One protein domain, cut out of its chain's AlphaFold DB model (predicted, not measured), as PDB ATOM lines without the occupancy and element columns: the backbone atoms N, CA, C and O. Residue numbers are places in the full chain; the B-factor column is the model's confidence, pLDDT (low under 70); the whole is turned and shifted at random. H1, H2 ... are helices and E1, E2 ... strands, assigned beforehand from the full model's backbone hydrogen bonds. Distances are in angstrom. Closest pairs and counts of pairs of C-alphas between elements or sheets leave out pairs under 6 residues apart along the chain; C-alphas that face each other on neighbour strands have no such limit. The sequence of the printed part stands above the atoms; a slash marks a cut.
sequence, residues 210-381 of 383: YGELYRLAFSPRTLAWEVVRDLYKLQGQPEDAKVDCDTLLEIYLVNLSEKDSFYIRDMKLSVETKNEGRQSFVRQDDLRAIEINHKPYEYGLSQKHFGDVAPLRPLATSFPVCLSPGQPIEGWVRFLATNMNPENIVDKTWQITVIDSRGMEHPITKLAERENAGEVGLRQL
ATOM      1  N   TYR A 210     176.958 258.567 265.869       89.88
ATOM      2  CA  TYR A 210     178.146 259.389 265.993       89.88
ATOM      3  C   TYR A 210     178.119 260.468 264.917       89.88
ATOM      4  O   TYR A 210     177.717 260.214 263.780       89.88
ATOM      5  N   GLY A 211     178.595 261.658 265.263       89.44
ATOM      6  CA  GLY A 211     178.808 262.722 264.299       89.44
ATOM      7  C   GLY A 211     180.076 263.506 264.571       89.44
ATOM      8  O   GLY A 211     180.560 263.569 265.703       89.44
ATOM      9  N   GLU A 212     180.589 264.115 263.515       90.25
ATOM     10  CA  GLU A 212     181.809 264.907 263.520       90.25
ATOM     11  C   GLU A 212     181.611 266.146 262.649       90.25
ATOM     12  O   GLU A 212     181.151 266.054 261.509       90.25
ATOM     13  N   LEU A 213     181.920 267.314 263.209       89.31
ATOM     14  CA  LEU A 213     181.829 268.588 262.510       89.31
ATOM     15  C   LEU A 213     183.169 268.902 261.849       89.31
ATOM     16  O   LEU A 213     184.190 269.035 262.528       89.31
ATOM     17  N   TYR A 214     183.146 269.044 260.530       88.50
ATOM     18  CA  TYR A 214     184.325 269.365 259.731       88.50
ATOM     19  C   TYR A 214     184.507 270.868 259.591       88.50
ATOM     20  O   TYR A 214     185.611 271.382 259.766       88.50
ATOM     21  N   ARG A 215     183.420 271.590 259.298       86.75
ATOM     22  CA  ARG A 215     183.435 273.046 259.141       86.75
ATOM     23  C   ARG A 215     182.146 273.673 259.628       86.75
ATOM     24  O   ARG A 215     181.068 273.106 259.476       86.75
ATOM     25  N   LEU A 216     182.281 274.892 260.135       89.19
ATOM     26  CA  LEU A 216     181.181 275.801 260.412       89.19
ATOM     27  C   LEU A 216     181.495 277.124 259.722       89.19
ATOM     28  O   LEU A 216     182.492 277.767 260.042       89.19
ATOM     29  N   ALA A 217     180.654 277.511 258.770       88.50
ATOM     30  CA  ALA A 217     180.710 278.817 258.131       88.50
ATOM     31  C   ALA A 217     179.460 279.614 258.497       88.50
ATOM     32  O   ALA A 217     178.351 279.084 258.492       88.50
ATOM     33  N   PHE A 218     179.644 280.889 258.809       89.12
ATOM     34  CA  PHE A 218     178.580 281.797 259.211       89.12
ATOM     35  C   PHE A 218     178.585 283.010 258.282       89.12
ATOM     36  O   PHE A 218     179.640 283.594 258.043       89.12
ATOM     37  N   SER A 219     177.426 283.367 257.731       88.06
ATOM     38  CA  SER A 219     177.307 284.374 256.676       88.06
ATOM     39  C   SER A 219     176.044 285.219 256.855       88.06
ATOM     40  O   SER A 219     174.940 284.685 256.761       88.06
ATOM     41  N   PRO A 220     176.154 286.547 257.004       87.69
ATOM     42  CA  PRO A 220     175.014 287.451 256.868       87.69
ATOM     43  C   PRO A 220     174.377 287.341 255.475       87.69
ATOM     44  O   PRO A 220     175.084 287.239 254.469       87.69
ATOM     45  N   ARG A 221     173.047 287.426 255.386       88.31
ATOM     46  CA  ARG A 221     172.282 287.408 254.124       88.31
ATOM     47  C   ARG A 221     172.220 288.778 253.446       88.31
ATOM     48  O   ARG A 221     171.211 289.170 252.869       88.31
ATOM     49  N   THR A 222     173.316 289.523 253.504       80.19
ATOM     50  CA  THR A 222     173.477 290.790 252.789       80.19
ATOM     51  C   THR A 222     174.951 291.140 252.654       80.19
ATOM     52  O   THR A 222     175.722 291.018 253.604       80.19
ATOM     53  N   LEU A 223     175.334 291.637 251.479       76.25
ATOM     54  CA  LEU A 223     176.678 292.169 251.242       76.25
ATOM     55  C   LEU A 223     176.904 293.520 251.940       76.25
ATOM     56  O   LEU A 223     178.040 293.950 252.093       76.25
ATOM     57  N   ALA A 224     175.834 294.195 252.370       78.69
ATOM     58  CA  ALA A 224     175.906 295.506 253.011       78.69
ATOM     59  C   ALA A 224     176.104 295.434 254.538       78.69
ATOM     60  O   ALA A 224     176.051 296.467 255.204       78.69
ATOM     61  N   TRP A 225     176.301 294.239 255.105       86.06
ATOM     62  CA  TRP A 225     176.300 294.033 256.555       86.06
ATOM     63  C   TRP A 225     177.315 294.918 257.282       86.06
ATOM     64  O   TRP A 225     176.961 295.558 258.267       86.06
ATOM     65  N   GLU A 226     178.549 295.009 256.780       81.56
ATOM     66  CA  GLU A 226     179.597 295.816 257.416       81.56
ATOM     67  C   GLU A 226     179.197 297.292 257.526       81.56
ATOM     68  O   GLU A 226     179.379 297.905 258.575       81.56
ATOM     69  N   VAL A 227     178.559 297.830 256.481       80.56
ATOM     70  CA  VAL A 227     178.065 299.214 256.451       80.56
ATOM     71  C   VAL A 227     176.936 299.415 257.461       80.56
ATOM     72  O   VAL A 227     176.945 300.395 258.203       80.56
ATOM     73  N   VAL A 228     175.973 298.488 257.512       84.19
ATOM     74  CA  VAL A 228     174.851 298.544 258.465       84.19
ATOM     75  C   VAL A 228     175.375 298.496 259.900       84.19
ATOM     76  O   VAL A 228     175.052 299.365 260.707       84.19
ATOM     77  N   ARG A 229     176.235 297.525 260.202       89.88
ATOM     78  CA  ARG A 229     176.886 297.357 261.504       89.88
ATOM     79  C   ARG A 229     177.611 298.627 261.950       89.88
ATOM     80  O   ARG A 229     177.432 299.076 263.081       89.88
ATOM     81  N   ASP A 230     178.419 299.215 261.073       88.06
ATOM     82  CA  ASP A 230     179.222 300.390 261.417       88.06
ATOM     83  C   ASP A 230     178.353 301.641 261.622       88.06
ATOM     84  O   ASP A 230     178.645 302.456 262.499       88.06
ATOM     85  N   LEU A 231     177.232 301.760 260.902       88.06
ATOM     86  CA  LEU A 231     176.255 302.828 261.117       88.06
ATOM     87  C   LEU A 231     175.643 302.774 262.527       88.06
ATOM     88  O   LEU A 231     175.610 303.790 263.222       88.06
ATOM     89  N   TYR A 232     175.210 301.595 262.974       91.31
ATOM     90  CA  TYR A 232     174.656 301.398 264.319       91.31
ATOM     91  C   TYR A 232     175.694 301.638 265.425       91.31
ATOM     92  O   TYR A 232     175.382 302.238 266.457       91.31
ATOM     93  N   LYS A 233     176.958 301.256 265.192       91.25
ATOM     94  CA  LYS A 233     178.074 301.588 266.096       91.25
ATOM     95  C   LYS A 233     178.243 303.097 266.261       91.25
ATOM     96  O   LYS A 233     178.379 303.569 267.389       91.25
ATOM     97  N   LEU A 234     178.197 303.860 265.168       93.31
ATOM     98  CA  LEU A 234     178.302 305.325 265.205       93.31
ATOM     99  C   LEU A 234     177.124 305.989 265.928       93.31
ATOM    100  O   LEU A 234     177.299 307.034 266.550       93.31
ATOM    101  N   GLN A 235     175.941 305.378 265.880       93.12
ATOM    102  CA  GLN A 235     174.753 305.835 266.606       93.12
ATOM    103  C   GLN A 235     174.786 305.485 268.105       93.12
ATOM    104  O   GLN A 235     173.878 305.865 268.840       93.12
ATOM    105  N   GLY A 236     175.822 304.779 268.578       91.94
ATOM    106  CA  GLY A 236     175.916 304.320 269.965       91.94
ATOM    107  C   GLY A 236     174.947 303.181 270.295       91.94
ATOM    108  O   GLY A 236     174.712 302.907 271.468       91.94
ATOM    109  N   GLN A 237     174.398 302.519 269.272       92.06
ATOM    110  CA  GLN A 237     173.424 301.431 269.384       92.06
ATOM    111  C   GLN A 237     173.910 300.169 268.643       92.06
ATOM    112  O   GLN A 237     173.196 299.637 267.795       92.06
ATOM    113  N   PRO A 238     175.129 299.663 268.918       88.00
ATOM    114  CA  PRO A 238     175.690 298.521 268.190       88.00
ATOM    115  C   PRO A 238     174.848 297.244 268.320       88.00
ATOM    116  O   PRO A 238     174.851 296.414 267.418       88.00
ATOM    117  N   GLU A 239     174.110 297.105 269.421       86.75
ATOM    118  CA  GLU A 239     173.256 295.952 269.719       86.75
ATOM    119  C   GLU A 239     172.059 295.834 268.762       86.75
ATOM    120  O   GLU A 239     171.616 294.723 268.466       86.75
ATOM    121  N   ASP A 240     171.589 296.965 268.227       88.56
ATOM    122  CA  ASP A 240     170.415 297.044 267.353       88.56
ATOM    123  C   ASP A 240     170.734 296.687 265.889       88.56
ATOM    124  O   ASP A 240     169.824 296.544 265.068       88.56
ATOM    125  N   ALA A 241     172.013 296.489 265.551       92.38
ATOM    126  CA  ALA A 241     172.434 296.023 264.236       92.38
ATOM    127  C   ALA A 241     172.029 294.554 264.034       92.38
ATOM    128  O   ALA A 241     172.727 293.638 264.466       92.38
ATOM    129  N   LYS A 242     170.897 294.319 263.368       92.25
ATOM    130  CA  LYS A 242     170.360 292.973 263.139       92.25
ATOM    131  C   LYS A 242     170.230 292.639 261.659       92.25
ATOM    132  O   LYS A 242     169.953 293.503 260.830       92.25
ATOM    133  N   VAL A 243     170.443 291.370 261.332       91.44
ATOM    134  CA  VAL A 243     170.403 290.837 259.971       91.44
ATOM    135  C   VAL A 243     170.074 289.347 259.987       91.44
ATOM    136  O   VAL A 243     170.378 288.628 260.942       91.44
ATOM    137  N   ASP A 244     169.457 288.866 258.914       93.06
ATOM    138  CA  ASP A 244     169.298 287.433 258.695       93.06
ATOM    139  C   ASP A 244     170.662 286.795 258.417       93.06
ATOM    140  O   ASP A 244     171.472 287.335 257.663       93.06
ATOM    141  N   CYS A 245     170.924 285.645 259.025       92.50
ATOM    142  CA  CYS A 245     172.214 284.972 258.971       92.50
ATOM    143  C   CYS A 245     172.046 283.505 258.605       92.50
ATOM    144  O   CYS A 245     171.286 282.774 259.242       92.50
ATOM    145  N   ASP A 246     172.818 283.066 257.623       94.38
ATOM    146  CA  ASP A 246     172.959 281.666 257.270       94.38
ATOM    147  C   ASP A 246     174.149 281.047 258.004       94.38
ATOM    148  O   ASP A 246     175.230 281.629 258.093       94.38
ATOM    149  N   THR A 247     173.957 279.833 258.508       94.00
ATOM    150  CA  THR A 247     175.025 278.985 259.043       94.00
ATOM    151  C   THR A 247     175.089 277.697 258.244       94.00
ATOM    152  O   THR A 247     174.074 277.033 258.041       94.00
ATOM    153  N   LEU A 248     176.285 277.342 257.795       93.88
ATOM    154  CA  LEU A 248     176.567 276.163 256.993       93.88
ATOM    155  C   LEU A 248     177.473 275.233 257.780       93.88
ATOM    156  O   LEU A 248     178.529 275.645 258.262       93.88
ATOM    157  N   LEU A 249     177.053 273.982 257.889       93.00
ATOM    158  CA  LEU A 249     177.764 272.941 258.610       93.00
ATOM    159  C   LEU A 249     178.173 271.855 257.625       93.00
ATOM    160  O   LEU A 249     177.302 271.236 257.018       93.00
ATOM    161  N   GLU A 250     179.472 271.609 257.491       92.94
ATOM    162  CA  GLU A 250     179.981 270.392 256.857       92.94
ATOM    163  C   GLU A 250     180.089 269.327 257.939       92.94
ATOM    164  O   GLU A 250     180.843 269.491 258.904       92.94
ATOM    165  N   ILE A 251     179.294 268.271 257.819       91.94
ATOM    166  CA  ILE A 251     179.142 267.274 258.873       91.94
ATOM    167  C   ILE A 251     179.263 265.863 258.316       91.94
ATOM    168  O   ILE A 251     178.760 265.550 257.236       91.94
ATOM    169  N   TYR A 252     179.896 265.011 259.110       92.50
ATOM    170  CA  TYR A 252     179.941 263.570 258.950       92.50
ATOM    171  C   TYR A 252     179.069 262.924 260.022       92.50
ATOM    172  O   TYR A 252     179.181 263.268 261.198       92.50
ATOM    173  N   LEU A 253     178.223 261.972 259.638       92.50
ATOM    174  CA  LEU A 253     177.399 261.185 260.550       92.50
ATOM    175  C   LEU A 253     177.576 259.702 260.243       92.50
ATOM    176  O   LEU A 253     177.596 259.304 259.081       92.50
ATOM    177  N   VAL A 254     177.646 258.866 261.275       92.00
ATOM    178  CA  VAL A 254     177.653 257.408 261.130       92.00
ATOM    179  C   VAL A 254     176.834 256.764 262.234       92.00
ATOM    180  O   VAL A 254     176.857 257.171 263.395       92.00
ATOM    181  N   ASN A 255     176.089 255.741 261.853       91.88
ATOM    182  CA  ASN A 255     175.373 254.909 262.792       91.88
ATOM    183  C   ASN A 255     176.317 253.831 263.332       91.88
ATOM    184  O   ASN A 255     176.837 253.022 262.568       91.88
ATOM    185  N   LEU A 256     176.531 253.826 264.644       88.94
ATOM    186  CA  LEU A 256     177.359 252.851 265.346       88.94
ATOM    187  C   LEU A 256     176.588 251.591 265.770       88.94
ATOM    188  O   LEU A 256     177.199 250.668 266.302       88.94
ATOM    189  N   SER A 257     175.268 251.530 265.560       85.62
ATOM    190  CA  SER A 257     174.517 250.286 265.742       85.62
ATOM    191  C   SER A 257     175.017 249.229 264.767       85.62
ATOM    192  O   SER A 257     175.301 249.520 263.610       85.62
ATOM    193  N   GLU A 258     175.081 247.985 265.231       82.81
ATOM    194  CA  GLU A 258     175.476 246.839 264.410       82.81
ATOM    195  C   GLU A 258     174.341 246.339 263.505       82.81
ATOM    196  O   GLU A 258     174.590 245.594 262.560       82.81
ATOM    197  N   LYS A 259     173.082 246.689 263.814       81.31
ATOM    198  CA  LYS A 259     171.898 246.074 263.183       81.31
ATOM    199  C   LYS A 259     170.803 247.058 262.803       81.31
ATOM    200  O   LYS A 259     170.137 246.855 261.792       81.31
ATOM    201  N   ASP A 260     170.601 248.099 263.601       85.31
ATOM    202  CA  ASP A 260     169.446 248.980 263.453       85.31
ATOM    203  C   ASP A 260     169.806 250.195 262.617       85.31
ATOM    204  O   ASP A 260     170.714 250.926 262.993       85.31
ATOM    205  N   SER A 261     169.068 250.467 261.544       85.94
ATOM    206  CA  SER A 261     169.137 251.763 260.863       85.94
ATOM    207  C   SER A 261     168.414 252.840 261.668       85.94
ATOM    208  O   SER A 261     167.291 252.628 262.129       85.94
ATOM    209  N   PHE A 262     169.021 254.023 261.783       86.44
ATOM    210  CA  PHE A 262     168.349 255.192 262.349       86.44
ATOM    211  C   PHE A 262     167.928 256.136 261.243       86.44
ATOM    212  O   PHE A 262     168.730 256.533 260.407       86.44
ATOM    213  N   TYR A 263     166.666 256.536 261.265       89.44
ATOM    214  CA  TYR A 263     166.211 257.634 260.432       89.44
ATOM    215  C   TYR A 263     166.446 258.916 261.201       89.44
ATOM    216  O   TYR A 263     165.867 259.103 262.266       89.44
ATOM    217  N   ILE A 264     167.285 259.792 260.675       91.94
ATOM    218  CA  ILE A 264     167.391 261.148 261.183       91.94
ATOM    219  C   ILE A 264     166.159 261.890 260.688       91.94
ATOM    220  O   ILE A 264     165.894 261.903 259.490       91.94
ATOM    221  N   ARG A 265     165.391 262.471 261.601       92.31
ATOM    222  CA  ARG A 265     164.190 263.256 261.311       92.31
ATOM    223  C   ARG A 265     164.495 264.739 261.183       92.31
ATOM    224  O   ARG A 265     163.825 265.414 260.409       92.31
ATOM    225  N   ASP A 266     165.437 265.244 261.966       92.62
ATOM    226  CA  ASP A 266     165.806 266.654 261.925       92.62
ATOM    227  C   ASP A 266     167.181 266.890 262.552       92.62
ATOM    228  O   ASP A 266     167.760 266.008 263.192       92.62
ATOM    229  N   MET A 267     167.682 268.111 262.399       93.81
ATOM    230  CA  MET A 267     168.855 268.608 263.099       93.81
ATOM    231  C   MET A 267     168.547 269.967 263.715       93.81
ATOM    232  O   MET A 267     167.960 270.831 263.071       93.81
ATOM    233  N   LYS A 268     168.985 270.175 264.954       95.00
ATOM    234  CA  LYS A 268     168.915 271.462 265.646       95.00
ATOM    235  C   LYS A 268     170.292 272.103 265.691       95.00
ATOM    236  O   LYS A 268     171.286 271.422 265.945       95.00
ATOM    237  N   LEU A 269     170.318 273.419 265.515       96.06
ATOM    238  CA  LEU A 269     171.487 274.262 265.720       96.06
ATOM    239  C   LEU A 269     171.114 275.391 266.679       96.06
ATOM    240  O   LEU A 269     170.080 276.035 266.509       96.06
ATOM    241  N   SER A 270     171.957 275.640 267.675       94.88
ATOM    242  CA  SER A 270     171.814 276.794 268.564       94.88
ATOM    243  C   SER A 270     173.161 277.356 269.003       94.88
ATOM    244  O   SER A 270     174.170 276.653 268.975       94.88
ATOM    245  N   VAL A 271     173.172 278.619 269.426       94.56
ATOM    246  CA  VAL A 271     174.364 279.319 269.926       94.56
ATOM    247  C   VAL A 271     173.982 280.272 271.056       94.56
ATOM    248  O   VAL A 271     172.866 280.790 271.064       94.56
ATOM    249  N   GLU A 272     174.874 280.501 272.019       95.00
ATOM    250  CA  GLU A 272     174.658 281.545 273.027       95.00
ATOM    251  C   GLU A 272     174.961 282.919 272.435       95.00
ATOM    252  O   GLU A 272     175.909 283.097 271.663       95.00
ATOM    253  N   THR A 273     174.173 283.904 272.849       93.06
ATOM    254  CA  THR A 273     174.386 285.310 272.524       93.06
ATOM    255  C   THR A 273     174.574 286.129 273.794       93.06
ATOM    256  O   THR A 273     174.009 285.803 274.838       93.06
ATOM    257  N   LYS A 274     175.353 287.214 273.717       89.50
ATOM    258  CA  LYS A 274     175.680 288.061 274.881       89.50
ATOM    259  C   LYS A 274     174.444 288.590 275.624       89.50
ATOM    260  O   LYS A 274     174.493 288.707 276.843       89.50
ATOM    261  N   ASN A 275     173.355 288.874 274.902       82.00
ATOM    262  CA  ASN A 275     172.200 289.609 275.432       82.00
ATOM    263  C   ASN A 275     170.849 288.890 275.263       82.00
ATOM    264  O   ASN A 275     169.897 289.226 275.961       82.00
ATOM    265  N   GLU A 276     170.742 287.900 274.372       84.25
ATOM    266  CA  GLU A 276     169.470 287.230 274.051       84.25
ATOM    267  C   GLU A 276     169.475 285.746 274.461       84.25
ATOM    268  O   GLU A 276     168.566 284.993 274.111       84.25
ATOM    269  N   GLY A 277     170.505 285.311 275.200       91.44
ATOM    270  CA  GLY A 277     170.695 283.920 275.606       91.44
ATOM    271  C   GLY A 277     170.871 282.979 274.413       91.44
ATOM    272  O   GLY A 277     171.389 283.374 273.362       91.44
ATOM    273  N   ARG A 278     170.434 281.728 274.575       93.81
ATOM    274  CA  ARG A 278     170.541 280.691 273.548       93.81
ATOM    275  C   ARG A 278     169.550 280.922 272.411       93.81
ATOM    276  O   ARG A 278     168.345 280.756 272.581       93.81
ATOM    277  N   GLN A 279     170.079 281.220 271.234       92.88
ATOM    278  CA  GLN A 279     169.319 281.398 270.002       92.88
ATOM    279  C   GLN A 279     169.340 280.108 269.181       92.88
ATOM    280  O   GLN A 279     170.392 279.488 269.021       92.88
ATOM    281  N   SER A 280     168.178 279.693 268.675       93.44
ATOM    282  CA  SER A 280     168.028 278.505 267.823       93.44
ATOM    283  C   SER A 280     167.848 278.911 266.368       93.44
ATOM    284  O   SER A 280     167.203 279.912 266.075       93.44
ATOM    285  N   PHE A 281     168.390 278.108 265.461       95.50
ATOM    286  CA  PHE A 281     168.338 278.363 264.030       95.50
ATOM    287  C   PHE A 281     167.382 277.385 263.350       95.50
ATOM    288  O   PHE A 281     167.227 276.239 263.775       95.50
ATOM    289  N   VAL A 282     166.771 277.828 262.254       95.38
ATOM    290  CA  VAL A 282     165.822 277.038 261.467       95.38
ATOM    291  C   VAL A 282     166.551 276.362 260.315       95.38
ATOM    292  O   VAL A 282     167.111 277.033 259.447       95.38
ATOM    293  N   ARG A 283     166.527 275.029 260.278       94.06
ATOM    294  CA  ARG A 283     167.119 274.247 259.188       94.06
ATOM    295  C   ARG A 283     166.465 274.593 257.846       94.06
ATOM    296  O   ARG A 283     165.250 274.752 257.772       94.06
ATOM    297  N   GLN A 284     167.270 274.689 256.795       93.25
ATOM    298  CA  GLN A 284     166.824 274.899 255.419       93.25
ATOM    299  C   GLN A 284     167.025 273.614 254.596       93.25
ATOM    300  O   GLN A 284     167.960 272.850 254.852       93.25
ATOM    301  N   ASP A 285     166.151 273.373 253.616       88.88
ATOM    302  CA  ASP A 285     166.219 272.224 252.689       88.88
ATOM    303  C   ASP A 285     167.055 272.508 251.426       88.88
ATOM    304  O   ASP A 285     167.288 271.623 250.606       88.88
ATOM    305  N   ASP A 286     167.534 273.742 251.265       90.06
ATOM    306  CA  ASP A 286     168.364 274.165 250.141       90.06
ATOM    307  C   ASP A 286     169.603 274.946 250.601       90.06
ATOM    308  O   ASP A 286     169.758 275.303 251.771       90.06
ATOM    309  N   LEU A 287     170.492 275.236 249.651       90.94
ATOM    310  CA  LEU A 287     171.708 276.025 249.860       90.94
ATOM    311  C   LEU A 287     171.611 277.439 249.252       90.94
ATOM    312  O   LEU A 287     172.637 278.041 248.938       90.94
ATOM    313  N   ARG A 288     170.401 277.988 249.061       89.69
ATOM    314  CA  ARG A 288     170.175 279.299 248.421       89.69
ATOM    315  C   ARG A 288     170.537 280.469 249.334       89.69
ATOM    316  O   ARG A 288     169.735 280.888 250.163       89.69
ATOM    317  N   ALA A 289     171.704 281.058 249.133       82.50
ATOM    318  CA  ALA A 289     172.233 282.126 249.970       82.50
ATOM    319  C   ALA A 289     171.403 283.421 249.894       82.50
ATOM    320  O   ALA A 289     170.651 283.744 250.810       82.50
ATOM    321  N   ILE A 290     171.509 284.176 248.801       81.94
ATOM    322  CA  ILE A 290     170.925 285.518 248.657       81.94
ATOM    323  C   ILE A 290     170.575 285.820 247.199       81.94
ATOM    324  O   ILE A 290     171.077 285.172 246.281       81.94
ATOM    325  N   GLU A 291     169.719 286.817 246.985       79.50
ATOM    326  CA  GLU A 291     169.439 287.388 245.667       79.50
ATOM    327  C   GLU A 291     170.198 288.714 245.523       79.50
ATOM    328  O   GLU A 291     170.076 289.597 246.371       79.50
ATOM    329  N   ILE A 292     170.994 288.860 244.461       77.06
ATOM    330  CA  ILE A 292     171.723 290.101 244.155       77.06
ATOM    331  C   ILE A 292     171.366 290.512 242.732       77.06
ATOM    332  O   ILE A 292     171.597 289.747 241.797       77.06
ATOM    333  N   ASN A 293     170.833 291.723 242.550       82.06
ATOM    334  CA  ASN A 293     170.410 292.242 241.241       82.06
ATOM    335  C   ASN A 293     169.474 291.275 240.490       82.06
ATOM    336  O   ASN A 293     169.700 290.984 239.315       82.06
ATOM    337  N   HIS A 294     168.460 290.740 241.177       83.56
ATOM    338  CA  HIS A 294     167.506 289.763 240.631       83.56
ATOM    339  C   HIS A 294     168.104 288.426 240.186       83.56
ATOM    340  O   HIS A 294     167.477 287.671 239.446       83.56
ATOM    341  N   LYS A 295     169.324 288.117 240.633       82.12
ATOM    342  CA  LYS A 295     169.988 286.845 240.358       82.12
ATOM    343  C   LYS A 295     170.097 286.028 241.640       82.12
ATOM    344  O   LYS A 295     170.632 286.549 242.623       82.12
ATOM    345  N   PRO A 296     169.626 284.772 241.645       87.50
ATOM    346  CA  PRO A 296     169.749 283.903 242.804       87.50
ATOM    347  C   PRO A 296     171.169 283.329 242.917       87.50
ATOM    348  O   PRO A 296     171.806 282.989 241.916       87.50
ATOM    349  N   TYR A 297     171.654 283.200 244.150       88.50
ATOM    350  CA  TYR A 297     172.944 282.591 244.476       88.50
ATOM    351  C   TYR A 297     172.762 281.388 245.402       88.50
ATOM    352  O   TYR A 297     171.863 281.365 246.246       88.50
ATOM    353  N   GLU A 298     173.658 280.414 245.277       91.56
ATOM    354  CA  GLU A 298     173.832 279.305 246.214       91.56
ATOM    355  C   GLU A 298     175.217 279.346 246.866       91.56
ATOM    356  O   GLU A 298     176.143 279.984 246.361       91.56
ATOM    357  N   TYR A 299     175.363 278.666 247.999       90.44
ATOM    358  CA  TYR A 299     176.668 278.459 248.614       90.44
ATOM    359  C   TYR A 299     177.486 277.407 247.866       90.44
ATOM    360  O   TYR A 299     176.957 276.412 247.369       90.44
ATOM    361  N   GLY A 300     178.800 277.610 247.835       88.62
ATOM    362  CA  GLY A 300     179.740 276.695 247.205       88.62
ATOM    363  C   GLY A 300     181.129 276.730 247.834       88.62
ATOM    364  O   GLY A 300     181.404 277.539 248.718       88.62
ATOM    365  N   LEU A 301     182.006 275.834 247.391       86.88
ATOM    366  CA  LEU A 301     183.364 275.683 247.891       86.88
ATOM    367  C   LEU A 301     184.376 276.327 246.946       86.88
ATOM    368  O   LEU A 301     184.462 275.966 245.772       86.88
ATOM    369  N   SER A 302     185.166 277.255 247.477       81.62
ATOM    370  CA  SER A 302     186.274 277.906 246.782       81.62
ATOM    371  C   SER A 302     187.592 277.217 247.141       81.62
ATOM    372  O   SER A 302     187.948 277.122 248.318       81.62
ATOM    373  N   GLN A 303     188.324 276.716 246.138       64.44
ATOM    374  CA  GLN A 303     189.559 275.949 246.364       64.44
ATOM    375  C   GLN A 303     190.840 276.797 246.458       64.44
ATOM    376  O   GLN A 303     191.817 276.285 247.001       64.44
ATOM    377  N   LYS A 304     190.846 278.057 245.979       53.78
ATOM    378  CA  LYS A 304     191.802 279.167 246.253       53.78
ATOM    379  C   LYS A 304     191.654 280.256 245.177       53.78
ATOM    380  O   LYS A 304     191.396 279.943 244.026       53.78
ATOM    381  N   HIS A 305     191.810 281.515 245.596       48.06
ATOM    382  CA  HIS A 305     191.717 282.788 244.860       48.06
ATOM    383  C   HIS A 305     191.408 282.743 243.345       48.06
ATOM    384  O   HIS A 305     192.281 282.456 242.534       48.06
ATOM    385  N   PHE A 306     190.197 283.222 243.026       40.81
ATOM    386  CA  PHE A 306     189.604 283.546 241.719       40.81
ATOM    387  C   PHE A 306     188.765 282.468 241.016       40.81
ATOM    388  O   PHE A 306     189.247 281.424 240.593       40.81
ATOM    389  N   GLY A 307     187.501 282.846 240.781       54.28
ATOM    390  CA  GLY A 307     186.674 282.386 239.665       54.28
ATOM    391  C   GLY A 307     185.632 281.341 240.023       54.28
ATOM    392  O   GLY A 307     184.441 281.646 240.035       54.28
ATOM    393  N   ASP A 308     186.081 280.127 240.323       67.62
ATOM    394  CA  ASP A 308     185.192 278.968 240.293       67.62
ATOM    395  C   ASP A 308     184.839 278.483 241.699       67.62
ATOM    396  O   ASP A 308     185.624 277.847 242.403       67.62
ATOM    397  N   VAL A 309     183.610 278.799 242.102       83.12
ATOM    398  CA  VAL A 309     182.982 278.296 243.323       83.12
ATOM    399  C   VAL A 309     182.178 277.045 242.951       83.12
ATOM    400  O   VAL A 309     181.167 277.136 242.254       83.12
ATOM    401  N   ALA A 310     182.635 275.870 243.388       85.94
ATOM    402  CA  ALA A 310     181.967 274.595 243.118       85.94
ATOM    403  C   ALA A 310     180.725 274.420 244.015       85.94
ATOM    404  O   ALA A 310     180.756 274.877 245.153       85.94
ATOM    405  N   PRO A 311     179.643 273.754 243.574       89.00
ATOM    406  CA  PRO A 311     178.483 273.516 244.438       89.00
ATOM    407  C   PRO A 311     178.865 272.707 245.683       89.00
ATOM    408  O   PRO A 311     179.638 271.751 245.589       89.00
ATOM    409  N   LEU A 312     178.296 273.054 246.843       89.75
ATOM    410  CA  LEU A 312     178.402 272.187 248.019       89.75
ATOM    411  C   LEU A 312     177.546 270.934 247.812       89.75
ATOM    412  O   LEU A 312     176.453 270.994 247.247       89.75
ATOM    413  N   ARG A 313     178.018 269.794 248.319       91.25
ATOM    414  CA  ARG A 313     177.226 268.562 248.369       91.25
ATOM    415  C   ARG A 313     176.285 268.630 249.579       91.25
ATOM    416  O   ARG A 313     176.795 268.566 250.697       91.25
ATOM    417  N   PRO A 314     174.956 268.744 249.411       91.62
ATOM    418  CA  PRO A 314     174.044 268.714 250.551       91.62
ATOM    419  C   PRO A 314     174.127 267.353 251.255       91.62
ATOM    420  O   PRO A 314     174.257 266.323 250.593       91.62
ATOM    421  N   LEU A 315     174.044 267.347 252.589       91.19
ATOM    422  CA  LEU A 315     174.000 266.113 253.388       91.19
ATOM    423  C   LEU A 315     172.786 265.258 252.991       91.19
ATOM    424  O   LEU A 315     172.885 264.046 252.824       91.19
ATOM    425  N   ALA A 316     171.649 265.927 252.815       83.94
ATOM    426  CA  ALA A 316     170.423 265.412 252.230       83.94
ATOM    427  C   ALA A 316     169.634 266.595 251.655       83.94
ATOM    428  O   ALA A 316     169.750 267.718 252.145       83.94
ATOM    429  N   THR A 317     168.824 266.356 250.625       70.00
ATOM    430  CA  THR A 317     167.938 267.381 250.047       70.00
ATOM    431  C   THR A 317     166.702 267.650 250.907       70.00
ATOM    432  O   THR A 317     166.034 268.658 250.722       70.00
ATOM    433  N   SER A 318     166.375 266.735 251.820       74.19
ATOM    434  CA  SER A 318     165.316 266.872 252.820       74.19
ATOM    435  C   SER A 318     165.461 265.784 253.887       74.19
ATOM    436  O   SER A 318     166.148 264.779 253.683       74.19
ATOM    437  N   PHE A 319     164.816 265.980 255.037       82.56
ATOM    438  CA  PHE A 319     164.677 264.957 256.074       82.56
ATOM    439  C   PHE A 319     163.276 264.317 256.009       82.56
ATOM    440  O   PHE A 319     162.317 265.000 255.639       82.56
ATOM    441  N   PRO A 320     163.115 263.031 256.384       88.12
ATOM    442  CA  PRO A 320     164.093 262.184 257.066       88.12
ATOM    443  C   PRO A 320     165.142 261.538 256.148       88.12
ATOM    444  O   PRO A 320     164.840 261.166 255.017       88.12
ATOM    445  N   VAL A 321     166.356 261.323 256.665       88.81
ATOM    446  CA  VAL A 321     167.436 260.592 255.977       88.81
ATOM    447  C   VAL A 321     167.834 259.346 256.769       88.81
ATOM    448  O   VAL A 321     167.970 259.388 257.990       88.81
ATOM    449  N   CYS A 322     167.982 258.211 256.085       87.94
ATOM    450  CA  CYS A 322     168.364 256.946 256.709       87.94
ATOM    451  C   CYS A 322     169.882 256.874 256.920       87.94
ATOM    452  O   CYS A 322     170.650 257.079 255.982       87.94
ATOM    453  N   LEU A 323     170.297 256.533 258.138       90.50
ATOM    454  CA  LEU A 323     171.675 256.284 258.540       90.50
ATOM    455  C   LEU A 323     171.846 254.782 258.801       90.50
ATOM    456  O   LEU A 323     171.523 254.277 259.883       90.50
ATOM    457  N   SER A 324     172.305 254.047 257.789       88.50
ATOM    458  CA  SER A 324     172.523 252.599 257.885       88.50
ATOM    459  C   SER A 324     173.681 252.259 258.836       88.50
ATOM    460  O   SER A 324     174.660 253.010 258.877       88.50
ATOM    461  N   PRO A 325     173.615 251.126 259.564       91.19
ATOM    462  CA  PRO A 325     174.711 250.587 260.371       91.19
ATOM    463  C   PRO A 325     176.072 250.667 259.678       91.19
ATOM    464  O   PRO A 325     176.243 250.151 258.574       91.19
ATOM    465  N   GLY A 326     177.038 251.334 260.312       86.50
ATOM    466  CA  GLY A 326     178.420 251.446 259.841       86.50
ATOM    467  C   GLY A 326     178.627 252.232 258.540       86.50
ATOM    468  O   GLY A 326     179.774 252.423 258.142       86.50
ATOM    469  N   GLN A 327     177.564 252.703 257.881       85.38
ATOM    470  CA  GLN A 327     177.666 253.474 256.648       85.38
ATOM    471  C   GLN A 327     177.635 254.971 256.967       85.38
ATOM    472  O   GLN A 327     176.608 255.478 257.429       85.38
ATOM    473  N   PRO A 328     178.728 255.703 256.709       88.00
ATOM    474  CA  PRO A 328     178.731 257.130 256.940       88.00
ATOM    475  C   PRO A 328     178.008 257.907 255.844       88.00
ATOM    476  O   PRO A 328     178.037 257.538 254.667       88.00
ATOM    477  N   ILE A 329     177.427 259.032 256.242       90.44
ATOM    478  CA  ILE A 329     176.978 260.092 255.342       90.44
ATOM    479  C   ILE A 329     177.756 261.367 255.647       90.44
ATOM    480  O   ILE A 329     178.107 261.641 256.794       90.44
ATOM    481  N   GLU A 330     178.015 262.146 254.607       92.12
ATOM    482  CA  GLU A 330     178.749 263.399 254.702       92.12
ATOM    483  C   GLU A 330     178.149 264.419 253.742       92.12
ATOM    484  O   GLU A 330     177.754 264.084 252.618       92.12
ATOM    485  N   GLY A 331     178.097 265.668 254.184       92.56
ATOM    486  CA  GLY A 331     177.710 266.785 253.348       92.56
ATOM    487  C   GLY A 331     177.390 268.026 254.160       92.56
ATOM    488  O   GLY A 331     177.681 268.124 255.351       92.56
ATOM    489  N   TRP A 332     176.776 268.981 253.475       94.19
ATOM    490  CA  TRP A 332     176.485 270.304 253.994       94.19
ATOM    491  C   TRP A 332     175.029 270.434 254.434       94.19
ATOM    492  O   TRP A 332     174.114 269.990 253.737       94.19
ATOM    493  N   VAL A 333     174.814 271.079 255.578       94.62
ATOM    494  CA  VAL A 333     173.491 271.457 256.090       94.62
ATOM    495  C   VAL A 333     173.463 272.960 256.309       94.62
ATOM    496  O   VAL A 333     174.432 273.531 256.810       94.62
ATOM    497  N   ARG A 334     172.348 273.599 255.952       95.00
ATOM    498  CA  ARG A 334     172.135 275.030 256.148       95.00
ATOM    499  C   ARG A 334     171.091 275.298 257.222       95.00
ATOM    500  O   ARG A 334     170.067 274.624 257.302       95.00
ATOM    501  N   PHE A 335     171.339 276.348 257.987       96.12
ATOM    502  CA  PHE A 335     170.453 276.894 258.998       96.12
ATOM    503  C   PHE A 335     170.310 278.404 258.822       96.12
ATOM    504  O   PHE A 335     171.273 279.064 258.446       96.12
ATOM    505  N   LEU A 336     169.134 278.942 259.134       95.00
ATOM    506  CA  LEU A 336     168.812 280.365 259.081       95.00
ATOM    507  C   LEU A 336     168.454 280.869 260.483       95.00
ATOM    508  O   LEU A 336     167.571 280.309 261.134       95.00
ATOM    509  N   ALA A 337     169.098 281.944 260.923       93.88
ATOM    510  CA  ALA A 337     168.611 282.791 262.009       93.88
ATOM    511  C   ALA A 337     168.095 284.097 261.414       93.88
ATOM    512  O   ALA A 337     168.783 284.726 260.611       93.88
ATOM    513  N   THR A 338     166.892 284.503 261.801       93.12
ATOM    514  CA  THR A 338     166.312 285.769 261.362       93.12
ATOM    515  C   THR A 338     166.566 286.856 262.394       93.12
ATOM    516  O   THR A 338     166.510 286.601 263.596       93.12
ATOM    517  N   ASN A 339     166.821 288.078 261.926       91.19
ATOM    518  CA  ASN A 339     166.921 289.263 262.782       91.19
ATOM    519  C   ASN A 339     167.895 289.105 263.980       91.19
ATOM    520  O   ASN A 339     167.555 289.418 265.123       91.19
ATOM    521  N   MET A 340     169.107 288.614 263.717       91.00
ATOM    522  CA  MET A 340     170.158 288.388 264.717       91.00
ATOM    523  C   MET A 340     171.267 289.435 264.583       91.00
ATOM    524  O   MET A 340     171.522 289.916 263.483       91.00
ATOM    525  N   ASN A 341     171.971 289.754 265.672       92.62
ATOM    526  CA  ASN A 341     173.232 290.498 265.613       92.62
ATOM    527  C   ASN A 341     174.439 289.527 265.610       92.62
ATOM    528  O   ASN A 341     174.741 288.942 266.655       92.62
ATOM    529  N   PRO A 342     175.148 289.352 264.477       89.62
ATOM    530  CA  PRO A 342     176.367 288.548 264.371       89.62
ATOM    531  C   PRO A 342     177.431 288.797 265.442       89.62
ATOM    532  O   PRO A 342     178.105 287.859 265.860       89.62
ATOM    533  N   GLU A 343     177.604 290.040 265.903       89.62
ATOM    534  CA  GLU A 343     178.661 290.396 266.865       89.62
ATOM    535  C   GLU A 343     178.357 289.934 268.300       89.62
ATOM    536  O   GLU A 343     179.216 290.003 269.192       89.62
ATOM    537  N   ASN A 344     177.137 289.439 268.520       91.38
ATOM    538  CA  ASN A 344     176.676 288.954 269.811       91.38
ATOM    539  C   ASN A 344     176.864 287.456 270.000       91.38
ATOM    540  O   ASN A 344     176.654 286.989 271.118       91.38
ATOM    541  N   ILE A 345     177.295 286.718 268.975       90.75
ATOM    542  CA  ILE A 345     177.606 285.293 269.094       90.75
ATOM    543  C   ILE A 345     178.751 285.092 270.096       90.75
ATOM    544  O   ILE A 345     179.785 285.758 270.031       90.75
ATOM    545  N   VAL A 346     178.557 284.169 271.040       91.50
ATOM    546  CA  VAL A 346     179.590 283.771 271.998       91.50
ATOM    547  C   VAL A 346     180.371 282.588 271.432       91.50
ATOM    548  O   VAL A 346     179.807 281.525 271.154       91.50
ATOM    549  N   ASP A 347     181.683 282.755 271.296       83.69
ATOM    550  CA  ASP A 347     182.571 281.724 270.762       83.69
ATOM    551  C   ASP A 347     182.456 280.395 271.519       83.69
ATOM    552  O   ASP A 347     182.320 280.352 272.742       83.69
ATOM    553  N   LYS A 348     182.568 279.284 270.778       85.50
ATOM    554  CA  LYS A 348     182.556 277.903 271.306       85.50
ATOM    555  C   LYS A 348     181.273 277.496 272.052       85.50
ATOM    556  O   LYS A 348     181.294 276.521 272.796       85.50
ATOM    557  N   THR A 349     180.155 278.190 271.834       91.38
ATOM    558  CA  THR A 349     178.850 277.846 272.443       91.38
ATOM    559  C   THR A 349     177.863 277.171 271.490       91.38
ATOM    560  O   THR A 349     176.737 276.843 271.885       91.38
ATOM    561  N   TRP A 350     178.292 276.939 270.248       91.25
ATOM    562  CA  TRP A 350     177.531 276.218 269.236       91.25
ATOM    563  C   TRP A 350     177.147 274.823 269.736       91.25
ATOM    564  O   TRP A 350     177.993 274.058 270.196       91.25
ATOM    565  N   GLN A 351     175.864 274.493 269.627       93.06
ATOM    566  CA  GLN A 351     175.334 273.161 269.890       93.06
ATOM    567  C   GLN A 351     174.599 272.657 268.660       93.06
ATOM    568  O   GLN A 351     173.702 273.325 268.142       93.06
ATOM    569  N   ILE A 352     174.984 271.461 268.232       93.88
ATOM    570  CA  ILE A 352     174.404 270.758 267.096       93.88
ATOM    571  C   ILE A 352     173.838 269.451 267.625       93.88
ATOM    572  O   ILE A 352     174.541 268.700 268.299       93.88
ATOM    573  N   THR A 353     172.583 269.171 267.307       94.19
ATOM    574  CA  THR A 353     171.900 267.970 267.787       94.19
ATOM    575  C   THR A 353     171.173 267.304 266.639       94.19
ATOM    576  O   THR A 353     170.365 267.932 265.961       94.19
ATOM    577  N   VAL A 354     171.441 266.020 266.437       93.69
ATOM    578  CA  VAL A 354     170.714 265.169 265.495       93.69
ATOM    579  C   VAL A 354     169.508 264.571 266.213       93.69
ATOM    580  O   VAL A 354     169.634 264.106 267.341       93.69
ATOM    581  N   ILE A 355     168.341 264.569 265.575       92.44
ATOM    582  CA  ILE A 355     167.111 263.998 266.133       92.44
ATOM    583  C   ILE A 355     166.701 262.816 265.279       92.44
ATOM    584  O   ILE A 355     166.467 262.975 264.082       92.44
ATOM    585  N   ASP A 356     166.594 261.634 265.879       90.12
ATOM    586  CA  ASP A 356     166.127 260.453 265.158       90.12
ATOM    587  C   ASP A 356     164.588 260.384 265.058       90.12
ATOM    588  O   ASP A 356     163.847 261.180 265.641       90.12
ATOM    589  N   SER A 357     164.075 259.423 264.293       85.06
ATOM    590  CA  SER A 357     162.643 259.210 264.071       85.06
ATOM    591  C   SER A 357     161.864 258.854 265.336       85.06
ATOM    592  O   SER A 357     160.643 258.995 265.348       85.06
ATOM    593  N   ARG A 358     162.547 258.433 266.405       85.38
ATOM    594  CA  ARG A 358     161.960 258.160 267.723       85.38
ATOM    595  C   ARG A 358     161.963 259.405 268.614       85.38
ATOM    596  O   ARG A 358     161.465 259.344 269.733       85.38
ATOM    597  N   GLY A 359     162.507 260.523 268.131       86.81
ATOM    598  CA  GLY A 359     162.662 261.761 268.889       86.81
ATOM    599  C   GLY A 359     163.867 261.760 269.830       86.81
ATOM    600  O   GLY A 359     163.963 262.658 270.662       86.81
ATOM    601  N   MET A 360     164.776 260.785 269.720       89.81
ATOM    602  CA  MET A 360     165.993 260.772 270.529       89.81
ATOM    603  C   MET A 360     166.983 261.802 269.997       89.81
ATOM    604  O   MET A 360     167.240 261.864 268.793       89.81
ATOM    605  N   GLU A 361     167.549 262.583 270.910       91.44
ATOM    606  CA  GLU A 361     168.553 263.598 270.615       91.44
ATOM    607  C   GLU A 361     169.967 263.018 270.735       91.44
ATOM    608  O   GLU A 361     170.320 262.390 271.734       91.44
ATOM    609  N   HIS A 362     170.785 263.261 269.714       90.94
ATOM    610  CA  HIS A 362     172.175 262.827 269.610       90.94
ATOM    611  C   HIS A 362     173.054 264.074 269.416       90.94
ATOM    612  O   HIS A 362     173.186 264.563 268.288       90.94
ATOM    613  N   PRO A 363     173.596 264.658 270.502       91.06
ATOM    614  CA  PRO A 363     174.447 265.843 270.424       91.06
ATOM    615  C   PRO A 363     175.761 265.560 269.693       91.06
ATOM    616  O   PRO A 363     176.452 264.585 269.989       91.06
ATOM    617  N   ILE A 364     176.144 266.450 268.782       88.56
ATOM    618  CA  ILE A 364     177.390 266.372 268.020       88.56
ATOM    619  C   ILE A 364     178.383 267.364 268.617       88.56
ATOM    620  O   ILE A 364     178.237 268.575 268.475       88.56
ATOM    621  N   THR A 365     179.384 266.845 269.324       73.12
ATOM    622  CA  THR A 365     180.363 267.662 270.069       73.12
ATOM    623  C   THR A 365     181.789 267.518 269.557       73.12
ATOM    624  O   THR A 365     182.671 268.266 269.980       73.12
ATOM    625  N   LYS A 366     182.035 266.574 268.642       78.06
ATOM    626  CA  LYS A 366     183.376 266.318 268.127       78.06
ATOM    627  C   LYS A 366     183.676 267.190 266.910       78.06
ATOM    628  O   LYS A 366     182.913 267.213 265.946       78.06
ATOM    629  N   LEU A 367     184.813 267.872 266.974       74.94
ATOM    630  CA  LEU A 367     185.422 268.603 265.867       74.94
ATOM    631  C   LEU A 367     186.448 267.702 265.181       74.94
ATOM    632  O   LEU A 367     187.166 266.971 265.871       74.94
ATOM    633  N   ALA A 368     186.522 267.758 263.854       72.12
ATOM    634  CA  ALA A 368     187.526 266.997 263.127       72.12
ATOM    635  C   ALA A 368     188.949 267.470 263.406       72.12
ATOM    636  O   ALA A 368     189.231 268.661 263.503       72.12
ATOM    637  N   GLU A 369     189.860 266.502 263.480       57.94
ATOM    638  CA  GLU A 369     191.300 266.749 263.615       57.94
ATOM    639  C   GLU A 369     191.953 267.127 262.274       57.94
ATOM    640  O   GLU A 369     193.084 267.609 262.244       57.94
ATOM    641  N   ARG A 370     191.263 266.901 261.147       56.31
ATOM    642  CA  ARG A 370     191.773 267.191 259.802       56.31
ATOM    643  C   ARG A 370     191.458 268.626 259.386       56.31
ATOM    644  O   ARG A 370     190.303 269.038 259.377       56.31
ATOM    645  N   GLU A 371     192.480 269.349 258.934       55.41
ATOM    646  CA  GLU A 371     192.301 270.615 258.224       55.41
ATOM    647  C   GLU A 371     191.718 270.352 256.830       55.41
ATOM    648  O   GLU A 371     192.433 270.066 255.867       55.41
ATOM    649  N   ASN A 372     190.398 270.461 256.693       61.44
ATOM    650  CA  ASN A 372     189.781 270.518 255.376       61.44
ATOM    651  C   ASN A 372     190.116 271.892 254.761       61.44
ATOM    652  O   ASN A 372     189.587 272.906 255.211       61.44
ATOM    653  N   ALA A 373     190.887 271.951 253.670       58.06
ATOM    654  CA  ALA A 373     191.236 273.198 252.965       58.06
ATOM    655  C   ALA A 373     190.101 273.739 252.057       58.06
ATOM    656  O   ALA A 373     189.535 272.988 251.262       58.06
ATOM    657  N   GLY A 374     189.752 275.029 252.163       70.06
ATOM    658  CA  GLY A 374     188.787 275.715 251.281       70.06
ATOM    659  C   GLY A 374     187.805 276.628 252.023       70.06
ATOM    660  O   GLY A 374     187.400 276.326 253.143       70.06
ATOM    661  N   GLU A 375     187.409 277.733 251.389       79.56
ATOM    662  CA  GLU A 375     186.468 278.715 251.951       79.56
ATOM    663  C   GLU A 375     185.076 278.550 251.335       79.56
ATOM    664  O   GLU A 375     184.936 278.139 250.179       79.56
ATOM    665  N   VAL A 376     184.035 278.879 252.102       85.19
ATOM    666  CA  VAL A 376     182.671 278.941 251.569       85.19
ATOM    667  C   VAL A 376     182.498 280.251 250.805       85.19
ATOM    668  O   VAL A 376     182.680 281.330 251.361       85.19
ATOM    669  N   GLY A 377     182.131 280.143 249.532       85.69
ATOM    670  CA  GLY A 377     181.833 281.264 248.649       85.69
ATOM    671  C   GLY A 377     180.396 281.238 248.132       85.69
ATOM    672  O   GLY A 377     179.601 280.357 248.468       85.69
ATOM    673  N   LEU A 378     180.080 282.208 247.275       85.56
ATOM    674  CA  LEU A 378     178.805 282.298 246.568       85.56
ATOM    675  C   LEU A 378     178.979 281.895 245.108       85.56
ATOM    676  O   LEU A 378     179.887 282.369 244.424       85.56
ATOM    677  N   ARG A 379     178.063 281.066 244.619       86.25
ATOM    678  CA  ARG A 379     177.951 280.670 243.220       86.25
ATOM    679  C   ARG A 379     176.639 281.207 242.660       86.25
ATOM    680  O   ARG A 379     175.580 281.001 243.246       86.25
ATOM    681  N   GLN A 380     176.698 281.894 241.524       85.19
ATOM    682  CA  GLN A 380     175.489 282.343 240.836       85.19
ATOM    683  C   GLN A 380     174.770 281.133 240.218       85.19
ATOM    684  O   GLN A 380     175.394 280.341 239.509       85.19
ATOM    685  N   LEU A 381     173.464 281.004 240.450       79.12
ATOM    686  CA  LEU A 381     172.636 280.038 239.733       79.12
ATOM    687  C   LEU A 381     172.379 280.569 238.310       79.12
ATOM    688  O   LEU A 381     172.167 281.771 238.119       79.12
TER     689      LEU A 381
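This is residues 210 to 381 of the 383 residues of a protein of Acidobacteria bacterium (UniProt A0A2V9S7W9). What shape do these atoms make? A small, nearly closed barrel is made by the strongly twisted larger sheet, with strands E1, E2, E3, E4, E9, E10 and E11 round it and short E8 beside E3; H1 sits past one end. A small sheet, E5, E6, E7 and E12, covers part of the barrel's outside, so that the two make a sandwich, two sheets face to face, only partly overlapping and crossed at 61 degrees. What is it built of? The printed part has 172 residues, mostly strand, in the order E1 H1 E2 to E12, and both sheets are branched and antiparallel. It is compact, with a radius of gyration of the C-alphas of 17.3 A, and only just elongated, spanning 59 by 39 by 30 A.

Which strands pair in the larger sheet? E2, residues 243 to 255, has antiparallel E1, residues 210 to 220, on one side, with N 212 and O 252 2.8 A apart, and antiparallel E9, residues 328 to 340, on the other, with N 247 and O 335 2.8 A apart. E4, residues 277 to 284, is antiparallel to E9, with N 282 and O 336 2.8 A apart, and makes a hairpin with E3, residues 262 to 273, with N 271 and O 279 2.9 A apart. What else is beside E3? E8, residues 321 to 323, is on the same side as E4, with N 264 and O 321 2.8 A apart; E10, residues 351 to 356, is on the other, with N 268 and O 353 2.8 A apart. E10 makes a hairpin with E11, residues 361 to 364, whose closest C-alpha to E1 is that of Ile 364, 5.4 A from that of Gly 211. How is the smaller sheet made? E5, residues 288 to 292, E6, residues 295 to 302, and E7, residues 309 to 311, form a meander, each strand the antiparallel neighbour of the one before, with N 289 and O 297 2.9 A and N 301 and O 310 2.7 A apart; E12, residues 375 to 380, is on the other side of E6, with N 300 and O 377 2.9 A apart. Where is the helix? H1, residues 225 to 234, only grazes the larger sheet, with its residues 225 to 229, and has every O i to N i+4 pair within hydrogen-bond range.

Where are the ends? E1 begins at C-alpha 210 (178.146, 259.389, 265.993), and E12 ends at C-alpha 380 (175.489, 282.343, 240.836). Which strands are long? E2 measures 36.4 A, E9 33.3 A, E3 32.4 A and E1 29.7 A; E3 bends by 58 degrees at residue 265.

How far does it reach? The two C-alphas farthest apart, those of Gln 235 and Lys 259, are 59.9 A apart. Is it whole and sure? The printed part has no cut and no long link, and pLDDT is under 70 at residues 303 to 308 and 369 to 373.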